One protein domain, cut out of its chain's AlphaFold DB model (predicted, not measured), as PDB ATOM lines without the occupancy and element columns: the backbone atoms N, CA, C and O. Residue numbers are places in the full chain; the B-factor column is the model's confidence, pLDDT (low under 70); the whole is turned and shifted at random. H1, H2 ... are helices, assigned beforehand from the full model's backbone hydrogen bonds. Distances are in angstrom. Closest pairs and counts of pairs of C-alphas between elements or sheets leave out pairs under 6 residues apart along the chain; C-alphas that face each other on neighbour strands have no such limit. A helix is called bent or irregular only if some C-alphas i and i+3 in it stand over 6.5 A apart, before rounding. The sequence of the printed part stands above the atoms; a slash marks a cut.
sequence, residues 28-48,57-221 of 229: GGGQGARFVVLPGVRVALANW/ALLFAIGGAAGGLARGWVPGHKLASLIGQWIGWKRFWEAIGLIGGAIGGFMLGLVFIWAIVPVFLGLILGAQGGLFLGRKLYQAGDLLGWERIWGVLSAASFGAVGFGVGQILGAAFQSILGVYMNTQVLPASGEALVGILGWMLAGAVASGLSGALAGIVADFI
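This is residues 28 to 48 and 57 to 221 of the 229 residues of an uncharacterized protein of Chloroflexi bacterium (UniProt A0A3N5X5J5). An up-and-down bundle of H1b, H2, H5 and H6, each running against the one before, makes the body; the hairpin of H3 and H4 forms an arm at one end, about perpendicular to H2 and H5. The 186 printed residues include six named helices, H1 to H6: all helix. The whole is only just loose, close to extended, with radius of gyration of the C-alphas 23.8 A, spanning 79 by 40 by 26 A.

Start at H5, residues 146 to 185, which touches H2, residues 57 to 87: C-alphas of Gly 170 and Ala 57 are closest, 4.0 A. H6, residues 192 to 221, forms a hairpin with H5. H1, residues 28 to 48, one helix by hydrogen bonds, is bent: C-alphas 35 and 38 are 7.0 A apart. H3, residues 89 to 112, and H4, residues 116 to 142, touch, closest at C-alphas of Gly 101 and Gly 130, 4.0 A. O i to N i+4 pairs are all within hydrogen-bond range in H1a, H1b, H4 and H6, but 24 of 27 in H2, 18 of 20 in H3, 32 of 36 in H5.

Find C-alpha 146 at (228.494, 177.987, 190.048); H5 runs 49.1 A to C-alpha 185 at (274.662, 182.364, 206.081).

Across the cut, residues 49 to 56, C-alphas 48 and 57 are 15.8 A apart. Residues 174 to 192 have pLDDT under 70.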
ATOM      1  N   GLY A  28     251.404 166.489 194.112       80.25
ATOM      2  CA  GLY A  28     250.993 167.502 195.092       80.25
ATOM      3  C   GLY A  28     252.168 168.332 195.607       80.25
ATOM      4  O   GLY A  28     252.168 169.549 195.423       80.25
ATOM      5  N   GLY A  29     253.202 167.673 196.138       83.25
ATOM      6  CA  GLY A  29     254.406 168.334 196.648       83.25
ATOM      7  C   GLY A  29     255.221 169.037 195.566       83.25
ATOM      8  O   GLY A  29     255.557 170.212 195.706       83.25
ATOM      9  N   GLY A  30     255.480 168.365 194.442       84.19
ATOM     10  CA  GLY A  30     256.289 168.922 193.357       84.19
ATOM     11  C   GLY A  30     255.655 170.144 192.689       84.19
ATOM     12  O   GLY A  30     256.338 171.140 192.459       84.19
ATOM     13  N   GLN A  31     254.352 170.119 192.392       82.44
ATOM     14  CA  GLN A  31     253.687 171.308 191.842       82.44
ATOM     15  C   GLN A  31     253.469 172.377 192.910       82.44
ATOM     16  O   GLN A  31     253.657 173.552 192.612       82.44
ATOM     17  N   GLY A  32     253.133 171.976 194.142       81.12
ATOM     18  CA  GLY A  32     253.006 172.883 195.277       81.12
ATOM     19  C   GLY A  32     254.261 173.730 195.462       81.12
ATOM     20  O   GLY A  32     254.140 174.944 195.548       81.12
ATOM     21  N   ALA A  33     255.450 173.117 195.391       85.75
ATOM     22  CA  ALA A  33     256.742 173.805 195.426       85.75
ATOM     23  C   ALA A  33     256.987 174.708 194.201       85.75
ATOM     24  O   ALA A  33     257.459 175.835 194.331       85.75
ATOM     25  N   ARG A  34     256.659 174.246 192.988       86.00
ATOM     26  CA  ARG A  34     256.924 175.010 191.752       86.00
ATOM     27  C   ARG A  34     256.189 176.350 191.706       86.00
ATOM     28  O   ARG A  34     256.764 177.329 191.241       86.00
ATOM     29  N   PHE A  35     254.949 176.408 192.190       81.62
ATOM     30  CA  PHE A  35     254.141 177.633 192.138       81.62
ATOM     31  C   PHE A  35     254.561 178.705 193.156       81.62
ATOM     32  O   PHE A  35     254.184 179.865 193.011       81.62
ATOM     33  N   VAL A  36     255.353 178.340 194.166       85.12
ATOM     34  CA  VAL A  36     255.639 179.200 195.330       85.12
ATOM     35  C   VAL A  36     257.090 179.651 195.428       85.12
ATOM     36  O   VAL A  36     257.353 180.670 196.065       85.12
ATOM     37  N   VAL A  37     258.014 178.958 194.749       86.88
ATOM     38  CA  VAL A  37     259.444 179.306 194.730       86.88
ATOM     39  C   VAL A  37     259.657 180.740 194.242       86.88
ATOM     40  O   VAL A  37     260.379 181.502 194.875       86.88
ATOM     41  N   LEU A  38     258.991 181.149 193.155       86.19
ATOM     42  CA  LEU A  38     259.124 182.505 192.610       86.19
ATOM     43  C   LEU A  38     258.620 183.595 193.582       86.19
ATOM     44  O   LEU A  38     259.360 184.554 193.815       86.19
ATOM     45  N   PRO A  39     257.415 183.480 194.182       84.75
ATOM     46  CA  PRO A  39     256.989 184.368 195.263       84.75
ATOM     47  C   PRO A  39     257.987 184.461 196.423       84.75
ATOM     48  O   PRO A  39     258.309 185.568 196.851       84.75
ATOM     49  N   GLY A  40     258.516 183.332 196.908       85.44
ATOM     50  CA  GLY A  40     259.471 183.329 198.021       85.44
ATOM     51  C   GLY A  40     260.796 184.003 197.685       85.44
ATOM     52  O   GLY A  40     261.306 184.779 198.490       85.44
ATOM     53  N   VAL A  41     261.319 183.782 196.474       87.69
ATOM     54  CA  VAL A  41     262.507 184.482 195.959       87.69
ATOM     55  C   VAL A  41     262.279 185.992 195.935       87.69
ATOM     56  O   VAL A  41     263.128 186.747 196.398       87.69
ATOM     57  N   ARG A  42     261.119 186.452 195.444       87.12
ATOM     58  CA  ARG A  42     260.794 187.887 195.383       87.12
ATOM     59  C   ARG A  42     260.715 188.527 196.765       87.12
ATOM     60  O   ARG A  42     261.256 189.610 196.952       87.12
ATOM     61  N   VAL A  43     260.071 187.866 197.726       85.62
ATOM     62  CA  VAL A  43     259.962 188.376 199.104       85.62
ATOM     63  C   VAL A  43     261.334 188.417 199.779       85.62
ATOM     64  O   VAL A  43     261.656 189.398 200.445       85.62
ATOM     65  N   ALA A  44     262.173 187.400 199.575       85.12
ATOM     66  CA  ALA A  44     263.524 187.389 200.126       85.12
ATOM     67  C   ALA A  44     264.423 188.473 199.506       85.12
ATOM     68  O   ALA A  44     265.145 189.147 200.237       85.12
ATOM     69  N   LEU A  45     264.325 188.704 198.193       85.75
ATOM     70  CA  LEU A  45     265.018 189.806 197.516       85.75
ATOM     71  C   LEU A  45     264.555 191.178 198.012       85.75
ATOM     72  O   LEU A  45     265.384 192.058 198.221       85.75
ATOM     73  N   ALA A  46     263.249 191.355 198.228       84.81
ATOM     74  CA  ALA A  46     262.708 192.600 198.761       84.81
ATOM     75  C   ALA A  46     263.258 192.886 200.167       84.81
ATOM     76  O   ALA A  46     263.751 193.986 200.414       84.81
ATOM     77  N   ASN A  47     263.262 191.879 201.050       83.12
ATOM     78  CA  ASN A  47     263.827 191.998 202.397       83.12
ATOM     79  C   ASN A  47     265.322 192.344 202.361       83.12
ATOM     80  O   ASN A  47     265.746 193.256 203.067       83.12
ATOM     81  N   TRP A  48     266.093 191.681 201.492       81.62
ATOM     82  CA  TRP A  48     267.510 191.987 201.285       81.62
ATOM     83  C   TRP A  48     267.718 193.436 200.826       81.62
ATOM     84  O   TRP A  48     268.482 194.171 201.447       81.62
ATOM     85  N   ALA A  57     258.503 183.305 208.954       80.31
ATOM     86  CA  ALA A  57     257.086 183.005 209.135       80.31
ATOM     87  C   ALA A  57     256.248 183.504 207.949       80.31
ATOM     88  O   ALA A  57     255.407 182.770 207.436       80.31
ATOM     89  N   LEU A  58     256.542 184.706 207.443       80.50
ATOM     90  CA  LEU A  58     255.888 185.250 206.256       80.50
ATOM     91  C   LEU A  58     256.203 184.438 204.989       80.50
ATOM     92  O   LEU A  58     255.294 184.149 204.216       80.50
ATOM     93  N   LEU A  59     257.459 184.031 204.781       83.62
ATOM     94  CA  LEU A  59     257.856 183.208 203.630       83.62
ATOM     95  C   LEU A  59     257.151 181.847 203.626       83.62
ATOM     96  O   LEU A  59     256.624 181.426 202.592       83.62
ATOM     97  N   PHE A  60     257.092 181.181 204.783       84.44
ATOM     98  CA  PHE A  60     256.376 179.919 204.920       84.44
ATOM     99  C   PHE A  60     254.864 180.119 204.752       84.44
ATOM    100  O   PHE A  60     254.231 179.337 204.044       84.44
ATOM    101  N   ALA A  61     254.279 181.175 205.317       84.00
ATOM    102  CA  ALA A  61     252.853 181.468 205.201       84.00
ATOM    103  C   ALA A  61     252.420 181.793 203.761       84.00
ATOM    104  O   ALA A  61     251.418 181.257 203.289       84.00
ATOM    105  N   ILE A  62     253.197 182.606 203.036       84.31
ATOM    106  CA  ILE A  62     252.953 182.914 201.618       84.31
ATOM    107  C   ILE A  62     253.117 181.655 200.765       84.31
ATOM    108  O   ILE A  62     252.261 181.377 199.926       84.31
ATOM    109  N   GLY A  63     254.177 180.871 200.993       84.19
ATOM    110  CA  GLY A  63     254.392 179.621 200.262       84.19
ATOM    111  C   GLY A  63     253.276 178.605 200.506       84.19
ATOM    112  O   GLY A  63     252.755 178.007 199.568       84.19
ATOM    113  N   GLY A  64     252.818 178.483 201.749       84.69
ATOM    114  CA  GLY A  64     251.701 177.622 202.105       84.69
ATOM    115  C   GLY A  64     250.400 178.086 201.451       84.69
ATOM    116  O   GLY A  64     249.715 177.290 200.811       84.69
ATOM    117  N   ALA A  65     250.085 179.381 201.536       86.38
ATOM    118  CA  ALA A  65     248.882 179.956 200.943       86.38
ATOM    119  C   ALA A  65     248.840 179.773 199.423       86.38
ATOM    120  O   ALA A  65     247.852 179.280 198.881       86.38
ATOM    121  N   ALA A  66     249.921 180.120 198.725       84.81
ATOM    122  CA  ALA A  66     249.984 180.005 197.274       84.81
ATOM    123  C   ALA A  66     250.018 178.538 196.804       84.81
ATOM    124  O   ALA A  66     249.367 178.212 195.810       84.81
ATOM    125  N   GLY A  67     250.672 177.632 197.541       83.06
ATOM    126  CA  GLY A  67     250.636 176.193 197.255       83.06
ATOM    127  C   GLY A  67     249.235 175.601 197.427       83.06
ATOM    128  O   GLY A  67     248.772 174.832 196.580       83.06
ATOM    129  N   GLY A  68     248.527 176.021 198.479       83.00
ATOM    130  CA  GLY A  68     247.132 175.665 198.731       83.00
ATOM    131  C   GLY A  68     246.179 176.197 197.659       83.00
ATOM    132  O   GLY A  68     245.388 175.430 197.114       83.00
ATOM    133  N   LEU A  69     246.298 177.476 197.285       85.94
ATOM    134  CA  LEU A  69     245.502 178.103 196.219       85.94
ATOM    135  C   LEU A  69     245.685 177.387 194.877       85.94
ATOM    136  O   LEU A  69     244.705 176.999 194.238       85.94
ATOM    137  N   ALA A  70     246.940 177.186 194.464       83.75
ATOM    138  CA  ALA A  70     247.271 176.584 193.177       83.75
ATOM    139  C   ALA A  70     246.729 175.153 193.050       83.75
ATOM    140  O   ALA A  70     246.343 174.723 191.962       83.75
ATOM    141  N   ARG A  71     246.675 174.409 194.162       82.75
ATOM    142  CA  ARG A  71     246.180 173.030 194.175       82.75
ATOM    143  C   ARG A  71     244.697 172.886 194.451       82.75
ATOM    144  O   ARG A  71     244.102 171.956 193.915       82.75
ATOM    145  N   GLY A  72     244.100 173.783 195.225       77.75
ATOM    146  CA  GLY A  72     242.693 173.707 195.606       77.75
ATOM    147  C   GLY A  72     241.715 173.888 194.449       77.75
ATOM    148  O   GLY A  72     240.617 173.340 194.495       77.75
ATOM    149  N   TRP A  73     242.130 174.579 193.383       80.38
ATOM    150  CA  TRP A  73     241.266 174.893 192.242       80.38
ATOM    151  C   TRP A  73     240.717 173.654 191.516       80.38
ATOM    152  O   TRP A  73     239.525 173.564 191.228       80.38
ATOM    153  N   VAL A  74     241.582 172.680 191.215       81.88
ATOM    154  CA  VAL A  74     241.224 171.479 190.437       81.88
ATOM    155  C   VAL A  74     240.206 170.577 191.150       81.88
ATOM    156  O   VAL A  74     239.192 170.249 190.526       81.88
ATOM    157  N   PRO A  75     240.416 170.148 192.414       79.75
ATOM    158  CA  PRO A  75     239.446 169.304 193.104       79.75
ATOM    159  C   PRO A  75     238.109 170.025 193.298       79.75
ATOM    160  O   PRO A  75     237.065 169.404 193.107       79.75
ATOM    161  N   GLY A  76     238.114 171.329 193.596       80.75
ATOM    162  CA  GLY A  76     236.870 172.077 193.748       80.75
ATOM    163  C   GLY A  76     236.104 172.242 192.446       80.75
ATOM    164  O   GLY A  76     234.899 172.013 192.435       80.75
ATOM    165  N   HIS A  77     236.776 172.542 191.333       84.56
ATOM    166  CA  HIS A  77     236.102 172.631 190.037       84.56
ATOM    167  C   HIS A  77     235.505 171.280 189.611       84.56
ATOM    168  O   HIS A  77     234.380 171.228 189.114       84.56
ATOM    169  N   LYS A  78     236.197 170.165 189.885       83.75
ATOM    170  CA  LYS A  78     235.663 168.821 189.631       83.75
ATOM    171  C   LYS A  78     234.456 168.491 190.502       83.75
ATOM    172  O   LYS A  78     233.450 168.034 189.965       83.75
ATOM    173  N   LEU A  79     234.516 168.753 191.809       84.50
ATOM    174  CA  LEU A  79     233.358 168.592 192.695       84.50
ATOM    175  C   LEU A  79     232.171 169.410 192.182       84.50
ATOM    176  O   LEU A  79     231.052 168.911 192.100       84.50
ATOM    177  N   ALA A  80     232.439 170.647 191.774       85.75
ATOM    178  CA  ALA A  80     231.443 171.549 191.238       85.75
ATOM    179  C   ALA A  80     230.814 171.002 189.936       85.75
ATOM    180  O   ALA A  80     229.592 171.000 189.796       85.75
ATOM    181  N   SER A  81     231.619 170.437 189.030       87.00
ATOM    182  CA  SER A  81     231.111 169.782 187.816       87.00
ATOM    183  C   SER A  81     230.266 168.537 188.118       87.00
ATOM    184  O   SER A  81     229.238 168.320 187.482       87.00
ATOM    185  N   LEU A  82     230.630 167.747 189.140       88.38
ATOM    186  CA  LEU A  82     229.841 166.589 189.571       88.38
ATOM    187  C   LEU A  82     228.488 167.024 190.137       88.38
ATOM    188  O   LEU A  82     227.467 166.415 189.817       88.38
ATOM    189  N   ILE A  83     228.457 168.096 190.933       87.94
ATOM    190  CA  ILE A  83     227.201 168.679 191.414       87.94
ATOM    191  C   ILE A  83     226.351 169.125 190.222       87.94
ATOM    192  O   ILE A  83     225.167 168.794 190.174       87.94
ATOM    193  N   GLY A  84     226.948 169.810 189.243       88.94
ATOM    194  CA  GLY A  84     226.268 170.236 188.020       88.94
ATOM    195  C   GLY A  84     225.645 169.075 187.238       88.94
ATOM    196  O   GLY A  84     224.475 169.151 186.872       88.94
ATOM    197  N   GLN A  85     226.395 167.987 187.039       88.19
ATOM    198  CA  GLN A  85     225.972 166.833 186.237       88.19
ATOM    199  C   GLN A  85     224.947 165.930 186.936       88.19
ATOM    200  O   GLN A  85     223.997 165.480 186.299       88.19
ATOM    201  N   TRP A  86     225.135 165.637 188.227       90.50
ATOM    202  CA  TRP A  86     224.351 164.608 188.925       90.50
ATOM    203  C   TRP A  86     223.174 165.165 189.724       90.50
ATOM    204  O   TRP A  86     222.133 164.519 189.818       90.50
ATOM    205  N   ILE A  87     223.335 166.347 190.322       90.62
ATOM    206  CA  ILE A  87     222.331 166.944 191.217       90.62
ATOM    207  C   ILE A  87     221.628 168.114 190.522       90.62
ATOM    208  O   ILE A  87     220.406 168.249 190.604       90.62
ATOM    209  N   GLY A  88     222.399 168.947 189.826       91.06
ATOM    210  CA  GLY A  88     221.992 170.255 189.337       91.06
ATOM    211  C   GLY A  88     222.106 171.325 190.427       91.06
ATOM    212  O   GLY A  88     221.590 171.176 191.537       91.06
ATOM    213  N   TRP A  89     222.741 172.451 190.094       89.81
ATOM    214  CA  TRP A  89     223.016 173.546 191.034       89.81
ATOM    215  C   TRP A  89     221.774 174.126 191.704       89.81
ATOM    216  O   TRP A  89     221.809 174.444 192.891       89.81
ATOM    217  N   LYS A  90     220.657 174.199 190.977       91.69
ATOM    218  CA  LYS A  90     219.378 174.637 191.539       91.69
ATOM    219  C   LYS A  90     218.933 173.745 192.700       91.69
ATOM    220  O   LYS A  90     218.641 174.253 193.777       91.69
ATOM    221  N   ARG A  91     218.925 172.422 192.497       90.88
ATOM    222  CA  ARG A  91     218.508 171.453 193.525       90.88
ATOM    223  C   ARG A  91     219.483 171.426 194.694       90.88
ATOM    224  O   ARG A  91     219.053 171.307 195.834       90.88
ATOM    225  N   PHE A  92     220.778 171.570 194.418       92.25
ATOM    226  CA  PHE A  92     221.808 171.655 195.450       92.25
ATOM    227  C   PHE A  92     221.569 172.836 196.401       92.25
ATOM    228  O   PHE A  92     221.496 172.642 197.613       92.25
ATOM    229  N   TRP A  93     221.376 174.045 195.865       93.00
ATOM    230  CA  TRP A  93     221.139 175.232 196.691       93.00
ATOM    231  C   TRP A  93     219.772 175.231 197.369       93.00
ATOM    232  O   TRP A  93     219.671 175.678 198.508       93.00
ATOM    233  N   GLU A  94     218.735 174.689 196.727       92.88
ATOM    234  CA  GLU A  94     217.438 174.454 197.373       92.88
ATOM    235  C   GLU A  94     217.567 173.482 198.556       92.88
ATOM    236  O   GLU A  94     217.035 173.764 199.625       92.88
ATOM    237  N   ALA A  95     218.308 172.380 198.409       91.62
ATOM    238  CA  ALA A  95     218.509 171.401 199.476       91.62
ATOM    239  C   ALA A  95     219.331 171.968 200.645       91.62
ATOM    240  O   ALA A  95     218.938 171.811 201.800       91.62
ATOM    241  N   ILE A  96     220.436 172.668 200.360       92.31
ATOM    242  CA  ILE A  96     221.229 173.354 201.394       92.31
ATOM    243  C   ILE A  96     220.388 174.415 202.094       92.31
ATOM    244  O   ILE A  96     220.396 174.491 203.320       92.31
ATOM    245  N   GLY A  97     219.645 175.207 201.321       91.44
ATOM    246  CA  GLY A  97     218.727 176.205 201.840       91.44
ATOM    247  C   GLY A  97     217.691 175.581 202.768       91.44
ATOM    248  O   GLY A  97     217.548 176.032 203.896       91.44
ATOM    249  N   LEU A  98     217.025 174.506 202.343       95.00
ATOM    250  CA  LEU A  98     216.037 173.778 203.140       95.00
ATOM    251  C   LEU A  98     216.622 173.282 204.461       95.00
ATOM    252  O   LEU A  98     216.031 173.525 205.508       95.00
ATOM    253  N   ILE A  99     217.771 172.603 204.424       93.81
ATOM    254  CA  ILE A  99     218.401 172.028 205.621       93.81
ATOM    255  C   ILE A  99     218.873 173.142 206.558       93.81
ATOM    256  O   ILE A  99     218.547 173.125 207.742       93.81
ATOM    257  N   GLY A 100     219.600 174.132 206.035       91.94
ATOM    258  CA  GLY A 100     220.097 175.258 206.825       91.94
ATOM    259  C   GLY A 100     218.962 176.084 207.427       91.94
ATOM    260  O   GLY A 100     219.010 176.448 208.600       91.94
ATOM    261  N   GLY A 101     217.903 176.306 206.652       91.94
ATOM    262  CA  GLY A 101     216.686 176.965 207.101       91.94
ATOM    263  C   GLY A 101     215.942 176.166 208.169       91.94
ATOM    264  O   GLY A 101     215.551 176.739 209.179       91.94
ATOM    265  N   ALA A 102     215.792 174.850 208.001       92.56
ATOM    266  CA  ALA A 102     215.159 173.978 208.991       92.56
ATOM    267  C   ALA A 102     215.934 173.963 210.314       92.56
ATOM    268  O   ALA A 102     215.327 174.068 211.375       92.56
ATOM    269  N   ILE A 103     217.269 173.889 210.256       92.94
ATOM    270  CA  ILE A 103     218.136 173.953 211.441       92.94
ATOM    271  C   ILE A 103     218.005 175.317 212.120       92.94
ATOM    272  O   ILE A 103     217.732 175.372 213.314       92.94
ATOM    273  N   GLY A 104     218.149 176.418 211.376       91.69
ATOM    274  CA  GLY A 104     218.033 177.766 211.939       91.69
ATOM    275  C   GLY A 104     216.650 178.029 212.537       91.69
ATOM    276  O   GLY A 104     216.532 178.556 213.641       91.69
ATOM    277  N   GLY A 105     215.599 177.590 211.848       90.38
ATOM    278  CA  GLY A 105     214.222 177.669 212.313       90.38
ATOM    279  C   GLY A 105     213.952 176.816 213.551       90.38
ATOM    280  O   GLY A 105     213.290 177.279 214.477       90.38
ATOM    281  N   PHE A 106     214.511 175.607 213.618       91.25
ATOM    282  CA  PHE A 106     214.464 174.764 214.811       91.25
ATOM    283  C   PHE A 106     215.192 175.419 215.989       91.25
ATOM    284  O   PHE A 106     214.634 175.489 217.079       91.25
ATOM    285  N   MET A 107     216.392 175.967 215.774       90.88
ATOM    286  CA  MET A 107     217.150 176.670 216.817       90.88
ATOM    287  C   MET A 107     216.405 177.896 217.354       90.88
ATOM    288  O   MET A 107     216.399 178.121 218.561       90.88
ATOM    289  N   LEU A 108     215.734 178.661 216.490       89.00
ATOM    290  CA  LEU A 108     214.865 179.760 216.921       89.00
ATOM    291  C   LEU A 108     213.627 179.246 217.667       89.00
ATOM    292  O   LEU A 108     213.237 179.815 218.683       89.00
ATOM    293  N   GLY A 109     213.036 178.146 217.202       85.50
ATOM    294  CA  GLY A 109     211.916 177.483 217.866       85.50
ATOM    295  C   GLY A 109     212.264 176.962 219.264       85.50
ATOM    296  O   GLY A 109     211.421 177.025 220.154       85.50
ATOM    297  N   LEU A 110     213.510 176.525 219.494       89.38
ATOM    298  CA  LEU A 110     213.996 176.076 220.806       89.38
ATOM    299  C   LEU A 110     213.958 177.174 221.879       89.38
ATOM    300  O   LEU A 110     213.865 176.850 223.060       89.38
ATOM    301  N   VAL A 111     213.965 178.458 221.511       88.75
ATOM    302  CA  VAL A 111     213.752 179.554 222.480       88.75
ATOM    303  C   VAL A 111     212.379 179.433 223.152       88.75
ATOM    304  O   VAL A 111     212.206 179.809 224.307       88.75
ATOM    305  N   PHE A 112     211.418 178.836 222.451       88.50
ATOM    306  CA  PHE A 112     210.054 178.613 222.904       88.50
ATOM    307  C   PHE A 112     209.793 177.137 223.221       88.50
ATOM    308  O   PHE A 112     208.673 176.667 223.050       88.50
ATOM    309  N   ILE A 113     210.806 176.394 223.689       85.06
ATOM    310  CA  ILE A 113     210.724 174.939 223.929       85.06
ATOM    311  C   ILE A 113     209.578 174.522 224.864       85.06
ATOM    312  O   ILE A 113     209.078 173.405 224.759       85.06
ATOM    313  N   TRP A 114     209.115 175.423 225.740       84.44
ATOM    314  CA  TRP A 114     207.942 175.201 226.594       84.44
ATOM    315  C   TRP A 114     206.638 175.011 225.802       84.44
ATOM    316  O   TRP A 114     205.645 174.536 226.347       84.44
ATOM    317  N   ALA A 115     206.623 175.381 224.522       84.00
ATOM    318  CA  ALA A 115     205.513 175.201 223.611       84.00
ATOM    319  C   ALA A 115     205.981 174.395 222.393       84.00
ATOM    320  O   ALA A 115     206.794 174.831 221.580       84.00
ATOM    321  N   ILE A 116     205.403 173.206 222.236       84.50
ATOM    322  CA  ILE A 116     205.729 172.280 221.144       84.50
ATOM    323  C   ILE A 116     205.422 172.903 219.768       84.50
ATOM    324  O   ILE A 116     206.168 172.718 218.808       84.50
ATOM    325  N   VAL A 117     204.338 173.679 219.670       88.50
ATOM    326  CA  VAL A 117     203.857 174.275 218.413       88.50
ATOM    327  C   VAL A 117     204.880 175.247 217.785       88.50
ATOM    328  O   VAL A 117     205.211 175.052 216.614       88.50
ATOM    329  N   PRO A 118     205.451 176.230 218.513       84.50
ATOM    330  CA  PRO A 118     206.551 177.072 218.031       84.50
ATOM    331  C   PRO A 118     207.787 176.330 217.517       84.50
ATOM    332  O   PRO A 118     208.397 176.787 216.553       84.50
ATOM    333  N   VAL A 119     208.150 175.186 218.104       84.44
ATOM    334  CA  VAL A 119     209.308 174.395 217.651       84.44
ATOM    335  C   VAL A 119     209.065 173.835 216.246       84.44
ATOM    336  O   VAL A 119     209.910 173.979 215.359       84.44
ATOM    337  N   PHE A 120     207.884 173.255 216.011       89.69
ATOM    338  CA  PHE A 120     207.506 172.738 214.691       89.69
ATOM    339  C   PHE A 120     207.283 173.854 213.663       89.69
ATOM    340  O   PHE A 120     207.726 173.731 212.521       89.69
ATOM    341  N   LEU A 121     206.647 174.959 214.064       89.56
ATOM    342  CA  LEU A 121     206.474 176.139 213.213       89.56
ATOM    343  C   LEU A 121     207.818 176.739 212.803       89.56
ATOM    344  O   LEU A 121     208.013 177.026 211.626       89.56
ATOM    345  N   GLY A 122     208.751 176.872 213.748       87.56
ATOM    346  CA  GLY A 122     210.108 177.336 213.487       87.56
ATOM    347  C   GLY A 122     210.800 176.468 212.444       87.56
ATOM    348  O   GLY A 122     211.303 176.990 211.454       87.56
ATOM    349  N   LEU A 123     210.747 175.142 212.597       91.31
ATOM    350  CA  LEU A 123     211.332 174.203 211.639       91.31
ATOM    351  C   LEU A 123     210.718 174.340 210.234       91.31
ATOM    352  O   LEU A 123     211.456 174.434 209.254       91.31
ATOM    353  N   ILE A 124     209.386 174.380 210.121       92.31
ATOM    354  CA  ILE A 124     208.684 174.446 208.826       92.31
ATOM    355  C   ILE A 124     208.915 175.795 208.137       92.31
ATOM    356  O   ILE A 124     209.284 175.830 206.961       92.31
ATOM    357  N   LEU A 125     208.724 176.906 208.853       92.38
ATOM    358  CA  LEU A 125     208.931 178.253 208.311       92.38
ATOM    359  C   LEU A 125     210.401 178.486 207.969       92.38
ATOM    360  O   LEU A 125     210.710 179.054 206.923       92.38
ATOM    361  N   GLY A 126     211.305 177.982 208.808       92.25
ATOM    362  CA  GLY A 126     212.734 177.970 208.542       92.25
ATOM    363  C   GLY A 126     213.062 177.217 207.256       92.25
ATOM    364  O   GLY A 126     213.747 177.759 206.393       92.25
ATOM    365  N   ALA A 127     212.522 176.010 207.066       93.19
ATOM    366  CA  ALA A 127     212.725 175.219 205.851       93.19
ATOM    367  C   ALA A 127     212.199 175.930 204.588       93.19
ATOM    368  O   ALA A 127     212.879 175.949 203.560       93.19
ATOM    369  N   GLN A 128     211.016 176.551 204.658       93.25
ATOM    370  CA  GLN A 128     210.434 177.311 203.544       93.25
ATOM    371  C   GLN A 128     211.248 178.568 203.209       93.25
ATOM    372  O   GLN A 128     211.549 178.817 202.038       93.25
ATOM    373  N   GLY A 129     211.645 179.337 204.226       92.56
ATOM    374  CA  GLY A 129     212.515 180.500 204.056       92.56
ATOM    375  C   GLY A 129     213.876 180.101 203.486       92.56
ATOM    376  O   GLY A 129     214.377 180.725 202.551       92.56
ATOM    377  N   GLY A 130     214.422 178.992 203.974       91.62
ATOM    378  CA  GLY A 130     215.638 178.370 203.482       91.62
ATOM    379  C   GLY A 130     215.564 177.975 202.007       91.62
ATOM    380  O   GLY A 130     216.450 178.334 201.232       91.62
ATOM    381  N   LEU A 131     214.487 177.310 201.580       94.25
ATOM    382  CA  LEU A 131     214.235 176.992 200.167       94.25
ATOM    383  C   LEU A 131     214.206 178.249 199.288       94.25
ATOM    384  O   LEU A 131     214.802 178.271 198.208       94.25
ATOM    385  N   PHE A 132     213.515 179.299 199.740       94.31
ATOM    386  CA  PHE A 132     213.432 180.564 199.012       94.31
ATOM    387  C   PHE A 132     214.807 181.230 198.866       94.31
ATOM    388  O   PHE A 132     215.182 181.638 197.763       94.31
ATOM    389  N   LEU A 133     215.586 181.282 199.950       92.38
ATOM    390  CA  LEU A 133     216.956 181.795 199.934       92.38
ATOM    391  C   LEU A 133     217.865 180.956 199.033       92.38
ATOM    392  O   LEU A 133     218.632 181.523 198.261       92.38
ATOM    393  N   GLY A 134     217.736 179.628 199.059       90.75
ATOM    394  CA  GLY A 134     218.467 178.721 198.173       90.75
ATOM    395  C   GLY A 134     218.216 179.015 196.693       90.75
ATOM    396  O   GLY A 134     219.157 179.106 195.906       90.75
ATOM    397  N   ARG A 135     216.957 179.268 196.307       93.19
ATOM    398  CA  ARG A 135     216.610 179.687 194.935       93.19
ATOM    399  C   ARG A 135     217.218 181.032 194.560       93.19
ATOM    400  O   ARG A 135     217.757 181.165 193.463       93.19
ATOM    401  N   LYS A 136     217.126 182.017 195.455       92.31
ATOM    402  CA  LYS A 136     217.695 183.357 195.248       92.31
ATOM    403  C   LYS A 136     219.213 183.308 195.106       92.31
ATOM    404  O   LYS A 136     219.751 183.937 194.201       92.31
ATOM    405  N   LEU A 137     219.886 182.530 195.954       88.94
ATOM    406  CA  LEU A 137     221.320 182.283 195.853       88.94
ATOM    407  C   LEU A 137     221.644 181.676 194.498       88.94
ATOM    408  O   LEU A 137     222.451 182.251 193.772       88.94
ATOM    409  N   TYR A 138     220.972 180.582 194.120       91.81
ATOM    410  CA  TYR A 138     221.185 179.939 192.826       91.81
ATOM    411  C   TYR A 138     221.109 180.942 191.664       91.81
ATOM    412  O   TYR A 138     222.047 180.996 190.873       91.81
ATOM    413  N   GLN A 139     220.059 181.769 191.619       91.94
ATOM    414  CA  GLN A 139     219.879 182.809 190.598       91.94
ATOM    415  C   GLN A 139     221.012 183.843 190.593       91.94
ATOM    416  O   GLN A 139     221.461 184.247 189.524       91.94
ATOM    417  N   ALA A 140     221.501 184.251 191.766       90.88
ATOM    418  CA  ALA A 140     222.610 185.196 191.869       90.88
ATOM    419  C   ALA A 140     223.923 184.622 191.305       90.88
ATOM    420  O   ALA A 140     224.694 185.346 190.679       90.88
ATOM    421  N   GLY A 141     224.176 183.325 191.504       85.31
ATOM    422  CA  GLY A 141     225.391 182.662 191.021       85.31
ATOM    423  C   GLY A 141     225.319 182.132 189.585       85.31
ATOM    424  O   GLY A 141     226.356 181.794 189.015       85.31
ATOM    425  N   ASP A 142     224.127 182.071 188.983       89.75
ATOM    426  CA  ASP A 142     223.918 181.498 187.644       89.75
ATOM    427  C   ASP A 142     224.651 182.301 186.554       89.75
ATOM    428  O   ASP A 142     225.258 181.721 185.659       89.75
ATOM    429  N   LEU A 143     224.716 183.632 186.701       86.69
ATOM    430  CA  LEU A 143     225.399 184.540 185.766       86.69
ATOM    431  C   LEU A 143     226.908 184.281 185.641       86.69
ATOM    432  O   LEU A 143     227.485 184.443 184.568       86.69
ATOM    433  N   LEU A 144     227.563 183.906 186.742       85.31
ATOM    434  CA  LEU A 144     229.011 183.668 186.786       85.31
ATOM    435  C   LEU A 144     229.367 182.187 186.589       85.31
ATOM    436  O   LEU A 144     230.528 181.863 186.328       85.31
ATOM    437  N   GLY A 145     228.379 181.299 186.705       89.25
ATOM    438  CA  GLY A 145     228.555 179.857 186.715       89.25
ATOM    439  C   GLY A 145     229.035 179.357 188.076       89.25
ATOM    440  O   GLY A 145     230.168 179.600 188.503       89.25
ATOM    441  N   TRP A 146     228.191 178.568 188.738       87.38
ATOM    442  CA  TRP A 146     228.494 177.987 190.048       87.38
ATOM    443  C   TRP A 146     229.760 177.133 190.079       87.38
ATOM    444  O   TRP A 146     230.436 177.075 191.103       87.38
ATOM    445  N   GLU A 147     230.135 176.535 188.950       87.06
ATOM    446  CA  GLU A 147     231.374 175.769 188.824       87.06
ATOM    447  C   GLU A 147     232.630 176.619 189.025       87.06
ATOM    448  O   GLU A 147     233.594 176.166 189.644       87.06
ATOM    449  N   ARG A 148     232.610 177.862 188.526       85.62
ATOM    450  CA  ARG A 148     233.711 178.817 188.676       85.62
ATOM    451  C   ARG A 148     233.742 179.378 190.088       85.62
ATOM    452  O   ARG A 148     234.807 179.415 190.693       85.62
ATOM    453  N   ILE A 149     232.576 179.744 190.629       86.19
ATOM    454  CA  ILE A 149     232.445 180.241 192.007       86.19
ATOM    455  C   ILE A 149     233.002 179.209 192.995       86.19
ATOM    456  O   ILE A 149     233.826 179.549 193.842       86.19
ATOM    457  N   TRP A 150     232.624 177.937 192.859       85.62
ATOM    458  CA  TRP A 150     233.139 176.871 193.719       85.62
ATOM    459  C   TRP A 150     234.618 176.562 193.490       85.62
ATOM    460  O   TRP A 150     235.328 176.285 194.456       85.62
ATOM    461  N   GLY A 151     235.110 176.666 192.253       82.44
ATOM    462  CA  GLY A 151     236.545 176.614 191.962       82.44
ATOM    463  C   GLY A 151     237.322 177.674 192.750       82.44
ATOM    464  O   GLY A 151     238.260 177.338 193.471       82.44
ATOM    465  N   VAL A 152     236.866 178.930 192.718       86.31
ATOM    466  CA  VAL A 152     237.472 180.040 193.476       86.31
ATOM    467  C   VAL A 152     237.364 179.817 194.984       86.31
ATOM    468  O   VAL A 152     238.368 179.938 195.684       86.31
ATOM    469  N   LEU A 153     236.179 179.466 195.494       87.00
ATOM    470  CA  LEU A 153     235.960 179.235 196.926       87.00
ATOM    471  C   LEU A 153     236.844 178.105 197.450       87.00
ATOM    472  O   LEU A 153     237.491 178.262 198.479       87.00
ATOM    473  N   SER A 154     236.927 176.995 196.719       83.38
ATOM    474  CA  SER A 154     237.795 175.879 197.092       83.38
ATOM    475  C   SER A 154     239.266 176.285 197.094       83.38
ATOM    476  O   SER A 154     239.961 176.014 198.068       83.38
ATOM    477  N   ALA A 155     239.734 176.997 196.062       85.69
ATOM    478  CA  ALA A 155     241.097 177.499 196.006       85.69
ATOM    479  C   ALA A 155     241.380 178.405 197.208       85.69
ATOM    480  O   ALA A 155     242.381 178.198 197.885       85.69
ATOM    481  N   ALA A 156     240.469 179.326 197.536       87.25
ATOM    482  CA  ALA A 156     240.564 180.188 198.712       87.25
ATOM    483  C   ALA A 156     240.634 179.385 200.022       87.25
ATOM    484  O   ALA A 156     241.512 179.639 200.845       87.25
ATOM    485  N   SER A 157     239.776 178.377 200.206       85.50
ATOM    486  CA  SER A 157     239.785 177.517 201.397       85.50
ATOM    487  C   SER A 157     241.079 176.715 201.525       85.50
ATOM    488  O   SER A 157     241.683 176.691 202.595       85.50
ATOM    489  N   PHE A 158     241.556 176.099 200.440       84.69
ATOM    490  CA  PHE A 158     242.839 175.395 200.441       84.69
ATOM    491  C   PHE A 158     244.017 176.354 200.617       84.69
ATOM    492  O   PHE A 158     244.998 175.986 201.253       84.69
ATOM    493  N   GLY A 159     243.909 177.588 200.126       84.31
ATOM    494  CA  GLY A 159     244.842 178.670 200.414       84.31
ATOM    495  C   GLY A 159     244.889 179.020 201.897       84.31
ATOM    496  O   GLY A 159     245.971 179.121 202.459       84.31
ATOM    497  N   ALA A 160     243.740 179.128 202.566       85.81
ATOM    498  CA  ALA A 160     243.676 179.377 204.006       85.81
ATOM    499  C   ALA A 160     244.264 178.212 204.821       85.81
ATOM    500  O   ALA A 160     245.040 178.431 205.750       85.81
ATOM    501  N   VAL A 161     243.964 176.966 204.439       86.00
ATOM    502  CA  VAL A 161     244.583 175.773 205.045       86.00
ATOM    503  C   VAL A 161     246.092 175.782 204.816       86.00
ATOM    504  O   VAL A 161     246.861 175.584 205.753       86.00
ATOM    505  N   GLY A 162     246.524 176.059 203.589       84.38
ATOM    506  CA  GLY A 162     247.928 176.166 203.225       84.38
ATOM    507  C   GLY A 162     248.647 177.263 204.007       84.38
ATOM    508  O   GLY A 162     249.747 177.033 204.498       84.38
ATOM    509  N   PHE A 163     248.017 178.421 204.204       86.50
ATOM    510  CA  PHE A 163     248.518 179.488 205.068       86.50
ATOM    511  C   PHE A 163     248.688 178.999 206.508       86.50
ATOM    512  O   PHE A 163     249.745 179.211 207.093       86.50
ATOM    513  N   GLY A 164     247.692 178.298 207.062       84.81
ATOM    514  CA  GLY A 164     247.773 177.702 208.398       84.81
ATOM    515  C   GLY A 164     248.929 176.706 208.530       84.81
ATOM    516  O   GLY A 164     249.716 176.794 209.469       84.81
ATOM    517  N   VAL A 165     249.100 175.817 207.544       84.94
ATOM    518  CA  VAL A 165     250.254 174.903 207.458       84.94
ATOM    519  C   VAL A 165     251.562 175.695 207.403       84.94
ATOM    520  O   VAL A 165     252.501 175.395 208.136       84.94
ATOM    521  N   GLY A 166     251.613 176.746 206.586       82.12
ATOM    522  CA  GLY A 166     252.754 177.647 206.476       82.12
ATOM    523  C   GLY A 166     253.085 178.372 207.782       82.12
ATOM    524  O   GLY A 166     254.254 178.491 208.116       82.12
ATOM    525  N   GLN A 167     252.092 178.799 208.561       84.19
ATOM    526  CA  GLN A 167     252.304 179.430 209.868       84.19
ATOM    527  C   GLN A 167     252.887 178.448 210.887       84.19
ATOM    528  O   GLN A 167     253.855 178.776 211.570       84.19
ATOM    529  N   ILE A 168     252.354 177.223 210.948       84.75
ATOM    530  CA  ILE A 168     252.869 176.171 211.838       84.75
ATOM    531  C   ILE A 168     254.323 175.841 211.483       84.75
ATOM    532  O   ILE A 168     255.179 175.773 212.363       84.75
ATOM    533  N   LEU A 169     254.622 175.689 210.190       81.00
ATOM    534  CA  LEU A 169     255.986 175.459 209.716       81.00
ATOM    535  C   LEU A 169     256.886 176.659 209.990       81.00
ATOM    536  O   LEU A 169     258.004 176.481 210.451       81.00
ATOM    537  N   GLY A 170     256.398 177.873 209.754       76.25
ATOM    538  CA  GLY A 170     257.113 179.106 210.048       76.25
ATOM    539  C   GLY A 170     257.528 179.187 211.511       76.25
ATOM    540  O   GLY A 170     258.693 179.447 211.790       76.25
ATOM    541  N   ALA A 171     256.614 178.879 212.431       79.00
ATOM    542  CA  ALA A 171     256.896 178.828 213.862       79.00
ATOM    543  C   ALA A 171     257.890 177.708 214.225       79.00
ATOM    544  O   ALA A 171     258.821 177.937 214.995       79.00
ATOM    545  N   ALA A 172     257.741 176.515 213.639       78.38
ATOM    546  CA  ALA A 172     258.621 175.375 213.905       78.38
ATOM    547  C   ALA A 172     260.043 175.563 213.344       78.38
ATOM    548  O   ALA A 172     261.017 175.149 213.969       78.38
ATOM    549  N   PHE A 173     260.178 176.188 212.173       71.75
ATOM    550  CA  PHE A 173     261.457 176.378 211.486       71.75
ATOM    551  C   PHE A 173     262.136 177.711 211.809       71.75
ATOM    552  O   PHE A 173     263.345 177.821 211.590       71.75
ATOM    553  N   GLN A 174     261.428 178.700 212.366       69.25
ATOM    554  CA  GLN A 174     262.046 179.940 212.855       69.25
ATOM    555  C   GLN A 174     263.134 179.669 213.899       69.25
ATOM    556  O   GLN A 174     264.164 180.338 213.879       69.25
ATOM    557  N   SER A 175     262.934 178.677 214.769       66.31
ATOM    558  CA  SER A 175     263.851 178.356 215.869       66.31
ATOM    559  C   SER A 175     265.119 177.615 215.430       66.31
ATOM    560  O   SER A 175     266.158 177.782 216.059       66.31
ATOM    561  N   ILE A 176     265.061 176.826 214.351       68.62
ATOM    562  CA  ILE A 176     266.174 175.962 213.915       68.62
ATOM    563  C   ILE A 176     266.813 176.505 212.633       68.62
ATOM    564  O   ILE A 176     267.979 176.893 212.623       68.62
ATOM    565  N   LEU A 177     266.042 176.569 211.544       65.62
ATOM    566  CA  LEU A 177     266.536 176.996 210.233       65.62
ATOM    567  C   LEU A 177     266.709 178.516 210.176       65.62
ATOM    568  O   LEU A 177     267.701 179.000 209.638       65.62
ATOM    569  N   GLY A 178     265.766 179.257 210.766       65.44
ATOM    570  CA  GLY A 178     265.804 180.714 210.827       65.44
ATOM    571  C   GLY A 178     267.023 181.218 211.589       65.44
ATOM    572  O   GLY A 178     267.757 182.052 211.065       65.44
ATOM    573  N   VAL A 179     267.291 180.657 212.773       67.00
ATOM    574  CA  VAL A 179     268.480 180.982 213.577       67.00
ATOM    575  C   VAL A 179     269.763 180.584 212.851       67.00
ATOM    576  O   VAL A 179     270.665 181.412 212.738       67.00
ATOM    577  N   TYR A 180     269.853 179.370 212.298       68.12
ATOM    578  CA  TYR A 180     271.059 178.916 211.594       68.12
ATOM    579  C   TYR A 180     271.371 179.772 210.357       68.12
ATOM    580  O   TYR A 180     272.500 180.212 210.171       68.12
ATOM    581  N   MET A 181     270.367 180.098 209.541       66.25
ATOM    582  CA  MET A 181     270.549 180.942 208.356       66.25
ATOM    583  C   MET A 181     270.900 182.393 208.722       66.25
ATOM    584  O   MET A 181     271.797 182.965 208.101       66.25
ATOM    585  N   ASN A 182     270.270 182.976 209.753       66.62
ATOM    586  CA  ASN A 182     270.602 184.330 210.225       66.62
ATOM    587  C   ASN A 182     271.996 184.429 210.851       66.62
ATOM    588  O   ASN A 182     272.604 185.493 210.793       66.62
ATOM    589  N   THR A 183     272.485 183.355 211.472       65.19
ATOM    590  CA  THR A 183     273.760 183.363 212.204       65.19
ATOM    591  C   THR A 183     274.943 182.873 211.375       65.19
ATOM    592  O   THR A 183     276.056 183.322 211.618       65.19
ATOM    593  N   GLN A 184     274.729 181.988 210.396       63.22
ATOM    594  CA  GLN A 184     275.810 181.355 209.625       63.22
ATOM    595  C   GLN A 184     275.873 181.822 208.167       63.22
ATOM    596  O   GLN A 184     276.958 181.933 207.606       63.22
ATOM    597  N   VAL A 185     274.728 182.101 207.534       60.34
ATOM    598  CA  VAL A 185     274.662 182.364 206.081       60.34
ATOM    599  C   VAL A 185     274.547 183.853 205.775       60.34
ATOM    600  O   VAL A 185     275.228 184.349 204.881       60.34
ATOM    601  N   LEU A 186     273.740 184.593 206.540       61.94
ATOM    602  CA  LEU A 186     273.626 186.043 206.378       61.94
ATOM    603  C   LEU A 186     274.943 186.799 206.658       61.94
ATOM    604  O   LEU A 186     275.263 187.689 205.876       61.94
ATOM    605  N   PRO A 187     275.748 186.472 207.686       58.84
ATOM    606  CA  PRO A 187     277.006 187.184 207.946       58.84
ATOM    607  C   PRO A 187     278.131 186.845 206.956       58.84
ATOM    608  O   PRO A 187     279.026 187.657 206.748       58.84
ATOM    609  N   ALA A 188     278.071 185.681 206.299       53.00
ATOM    610  CA  ALA A 188     279.024 185.277 205.261       53.00
ATOM    611  C   ALA A 188     278.819 186.017 203.918       53.00
ATOM    612  O   ALA A 188     279.586 185.830 202.977       53.00
ATOM    613  N   SER A 189     277.802 186.881 203.820       53.38
ATOM    614  CA  SER A 189     277.417 187.611 202.605       53.38
ATOM    615  C   SER A 189     278.203 188.901 202.325       53.38
ATOM    616  O   SER A 189     277.698 189.797 201.649       53.38
ATOM    617  N   GLY A 190     279.446 189.005 202.810       53.66
ATOM    618  CA  GLY A 190     280.311 190.175 202.595       53.66
ATOM    619  C   GLY A 190     280.528 190.540 201.117       53.66
ATOM    620  O   GLY A 190     280.839 191.688 200.812       53.66
ATOM    621  N   GLU A 191     280.289 189.603 200.193       62.03
ATOM    622  CA  GLU A 191     280.165 189.870 198.761       62.03
ATOM    623  C   GLU A 191     278.694 189.982 198.338       62.03
ATOM    624  O   GLU A 191     277.909 189.040 198.497       62.03
ATOM    625  N   ALA A 192     278.333 191.118 197.729       66.50
ATOM    626  CA  ALA A 192     276.956 191.448 197.350       66.50
ATOM    627  C   ALA A 192     276.260 190.332 196.546       66.50
ATOM    628  O   ALA A 192     275.080 190.064 196.756       66.50
ATOM    629  N   LEU A 193     276.990 189.636 195.670       72.19
ATOM    630  CA  LEU A 193     276.430 188.587 194.816       72.19
ATOM    631  C   LEU A 193     276.151 187.280 195.579       72.19
ATOM    632  O   LEU A 193     275.087 186.686 195.406       72.19
ATOM    633  N   VAL A 194     277.056 186.864 196.471       73.25
ATOM    634  CA  VAL A 194     276.868 185.678 197.328       73.25
ATOM    635  C   VAL A 194     275.722 185.909 198.316       73.25
ATOM    636  O   VAL A 194     274.906 185.015 198.542       73.25
ATOM    637  N   GLY A 195     275.595 187.136 198.831       72.00
ATOM    638  CA  GLY A 195     274.461 187.554 199.649       72.00
ATOM    639  C   GLY A 195     273.129 187.433 198.934       72.00
ATOM    640  O   GLY A 195     272.252 186.711 199.399       72.00
ATOM    641  N   ILE A 196     272.988 188.078 197.776       79.94
ATOM    642  CA  ILE A 196     271.750 188.030 196.988       79.94
ATOM    643  C   ILE A 196     271.338 186.578 196.714       79.94
ATOM    644  O   ILE A 196     270.191 186.205 196.964       79.94
ATOM    645  N   LEU A 197     272.275 185.735 196.267       81.88
ATOM    646  CA  LEU A 197     271.997 184.327 195.972       81.88
ATOM    647  C   LEU A 197     271.584 183.533 197.218       81.88
ATOM    648  O   LEU A 197     270.638 182.746 197.147       81.88
ATOM    649  N   GLY A 198     272.233 183.762 198.362       79.19
ATOM    650  CA  GLY A 198     271.871 183.129 199.631       79.19
ATOM    651  C   GLY A 198     270.448 183.475 200.075       79.19
ATOM    652  O   GLY A 198     269.678 182.587 200.445       79.19
ATOM    653  N   TRP A 199     270.054 184.745 199.959       81.06
ATOM    654  CA  TRP A 199     268.695 185.195 200.267       81.06
ATOM    655  C   TRP A 199     267.663 184.623 199.292       81.06
ATOM    656  O   TRP A 199     266.618 184.132 199.721       81.06
ATOM    657  N   MET A 200     267.965 184.604 197.990       85.25
ATOM    658  CA  MET A 200     267.098 183.985 196.982       85.25
ATOM    659  C   MET A 200     266.869 182.498 197.270       85.25
ATOM    660  O   MET A 200     265.725 182.043 197.254       85.25
ATOM    661  N   LEU A 201     267.933 181.745 197.566       85.38
ATOM    662  CA  LEU A 201     267.850 180.319 197.889       85.38
ATOM    663  C   LEU A 201     267.060 180.081 199.175       85.38
ATOM    664  O   LEU A 201     266.186 179.219 199.203       85.38
ATOM    665  N   ALA A 202     267.301 180.871 200.216       82.00
ATOM    666  CA  ALA A 202     266.564 180.777 201.468       82.00
ATOM    667  C   ALA A 202     265.060 181.052 201.282       82.00
ATOM    668  O   ALA A 202     264.222 180.288 201.771       82.00
ATOM    669  N   GLY A 203     264.711 182.082 200.505       85.25
ATOM    670  CA  GLY A 203     263.330 182.380 200.123       85.25
ATOM    671  C   GLY A 203     262.681 181.260 199.310       85.25
ATOM    672  O   GLY A 203     261.546 180.865 199.592       85.25
ATOM    673  N   ALA A 204     263.408 180.709 198.334       87.00
ATOM    674  CA  ALA A 204     262.966 179.583 197.513       87.00
ATOM    675  C   ALA A 204     262.717 178.321 198.349       87.00
ATOM    676  O   ALA A 204     261.700 177.659 198.168       87.00
ATOM    677  N   VAL A 205     263.619 178.002 199.280       86.25
ATOM    678  CA  VAL A 205     263.523 176.811 200.133       86.25
ATOM    679  C   VAL A 205     262.374 176.951 201.126       86.25
ATOM    680  O   VAL A 205     261.545 176.048 201.209       86.25
ATOM    681  N   ALA A 206     262.266 178.078 201.836       83.75
ATOM    682  CA  ALA A 206     261.197 178.292 202.815       83.75
ATOM    683  C   ALA A 206     259.807 178.216 202.172       83.75
ATOM    684  O   ALA A 206     258.951 177.443 202.603       83.75
ATOM    685  N   SER A 207     259.602 178.986 201.101       86.19
ATOM    686  CA  SER A 207     258.332 178.990 200.373       86.19
ATOM    687  C   SER A 207     258.062 177.655 199.680       86.19
ATOM    688  O   SER A 207     256.943 177.156 199.738       86.19
ATOM    689  N   GLY A 208     259.085 177.046 199.071       87.50
ATOM    690  CA  GLY A 208     259.014 175.755 198.395       87.50
ATOM    691  C   GLY A 208     258.582 174.629 199.324       87.50
ATOM    692  O   GLY A 208     257.721 173.836 198.953       87.50
ATOM    693  N   LEU A 209     259.123 174.583 200.545       85.75
ATOM    694  CA  LEU A 209     258.771 173.580 201.550       85.75
ATOM    695  C   LEU A 209     257.330 173.735 202.042       85.75
ATOM    696  O   LEU A 209     256.591 172.747 202.061       85.75
ATOM    697  N   SER A 210     256.890 174.947 202.403       86.50
ATOM    698  CA  SER A 210     255.495 175.136 202.826       86.50
ATOM    699  C   SER A 210     254.508 174.902 201.695       86.50
ATOM    700  O   SER A 210     253.476 174.275 201.925       86.50
ATOM    701  N   GLY A 211     254.806 175.352 200.476       85.81
ATOM    702  CA  GLY A 211     253.928 175.110 199.338       85.81
ATOM    703  C   GLY A 211     253.909 173.652 198.901       85.81
ATOM    704  O   GLY A 211     252.851 173.165 198.510       85.81
ATOM    705  N   ALA A 212     255.018 172.916 199.034       87.06
ATOM    706  CA  ALA A 212     255.027 171.466 198.848       87.06
ATOM    707  C   ALA A 212     254.089 170.785 199.847       87.06
ATOM    708  O   ALA A 212     253.257 169.972 199.455       87.06
ATOM    709  N   LEU A 213     254.173 171.145 201.128       85.25
ATOM    710  CA  LEU A 213     253.329 170.564 202.170       85.25
ATOM    711  C   LEU A 213     251.856 170.946 202.002       85.25
ATOM    712  O   LEU A 213     250.992 170.074 202.058       85.25
ATOM    713  N   ALA A 214     251.554 172.210 201.703       85.75
ATOM    714  CA  ALA A 214     250.196 172.646 201.383       85.75
ATOM    715  C   ALA A 214     249.647 171.931 200.137       85.75
ATOM    716  O   ALA A 214     248.493 171.503 200.121       85.75
ATOM    717  N   GLY A 215     250.486 171.733 199.117       84.00
ATOM    718  CA  GLY A 215     250.143 170.983 197.914       84.00
ATOM    719  C   GLY A 215     249.906 169.496 198.181       84.00
ATOM    720  O   GLY A 215     248.970 168.928 197.623       84.00
ATOM    721  N   ILE A 216     250.692 168.874 199.066       86.12
ATOM    722  CA  ILE A 216     250.473 167.505 199.555       86.12
ATOM    723  C   ILE A 216     249.128 167.420 200.269       86.12
ATOM    724  O   ILE A 216     248.343 166.537 199.951       86.12
ATOM    725  N   VAL A 217     248.826 168.338 201.189       84.38
ATOM    726  CA  VAL A 217     247.556 168.338 201.935       84.38
ATOM    727  C   VAL A 217     246.364 168.509 200.991       84.38
ATOM    728  O   VAL A 217     245.410 167.734 201.055       84.38
ATOM    729  N   ALA A 218     246.429 169.471 200.069       82.38
ATOM    730  CA  ALA A 218     245.362 169.711 199.102       82.38
ATOM    731  C   ALA A 218     245.139 168.509 198.169       82.38
ATOM    732  O   ALA A 218     244.001 168.090 197.949       82.38
ATOM    733  N   ASP A 219     246.217 167.910 197.661       83.50
ATOM    734  CA  ASP A 219     246.142 166.758 196.759       83.50
ATOM    735  C   ASP A 219     245.757 165.471 197.511       83.50
ATOM    736  O   ASP A 219     245.056 164.621 196.968       83.50
ATOM    737  N   PHE A 220     246.131 165.340 198.788       83.19
ATOM    738  CA  PHE A 220     245.672 164.265 199.666       83.19
ATOM    739  C   PHE A 220     244.155 164.330 199.836       83.19
ATOM    740  O   PHE A 220     243.471 163.340 199.588       83.19
ATOM    741  N   ILE A 221     243.614 165.505 200.167       80.75
ATOM    742  CA  ILE A 221     242.168 165.711 200.311       80.75
ATOM    743  C   ILE A 221     241.457 165.442 198.979       80.75
ATOM    744  O   ILE A 221     240.477 164.695 198.949       80.75
TER     745      ILE A 221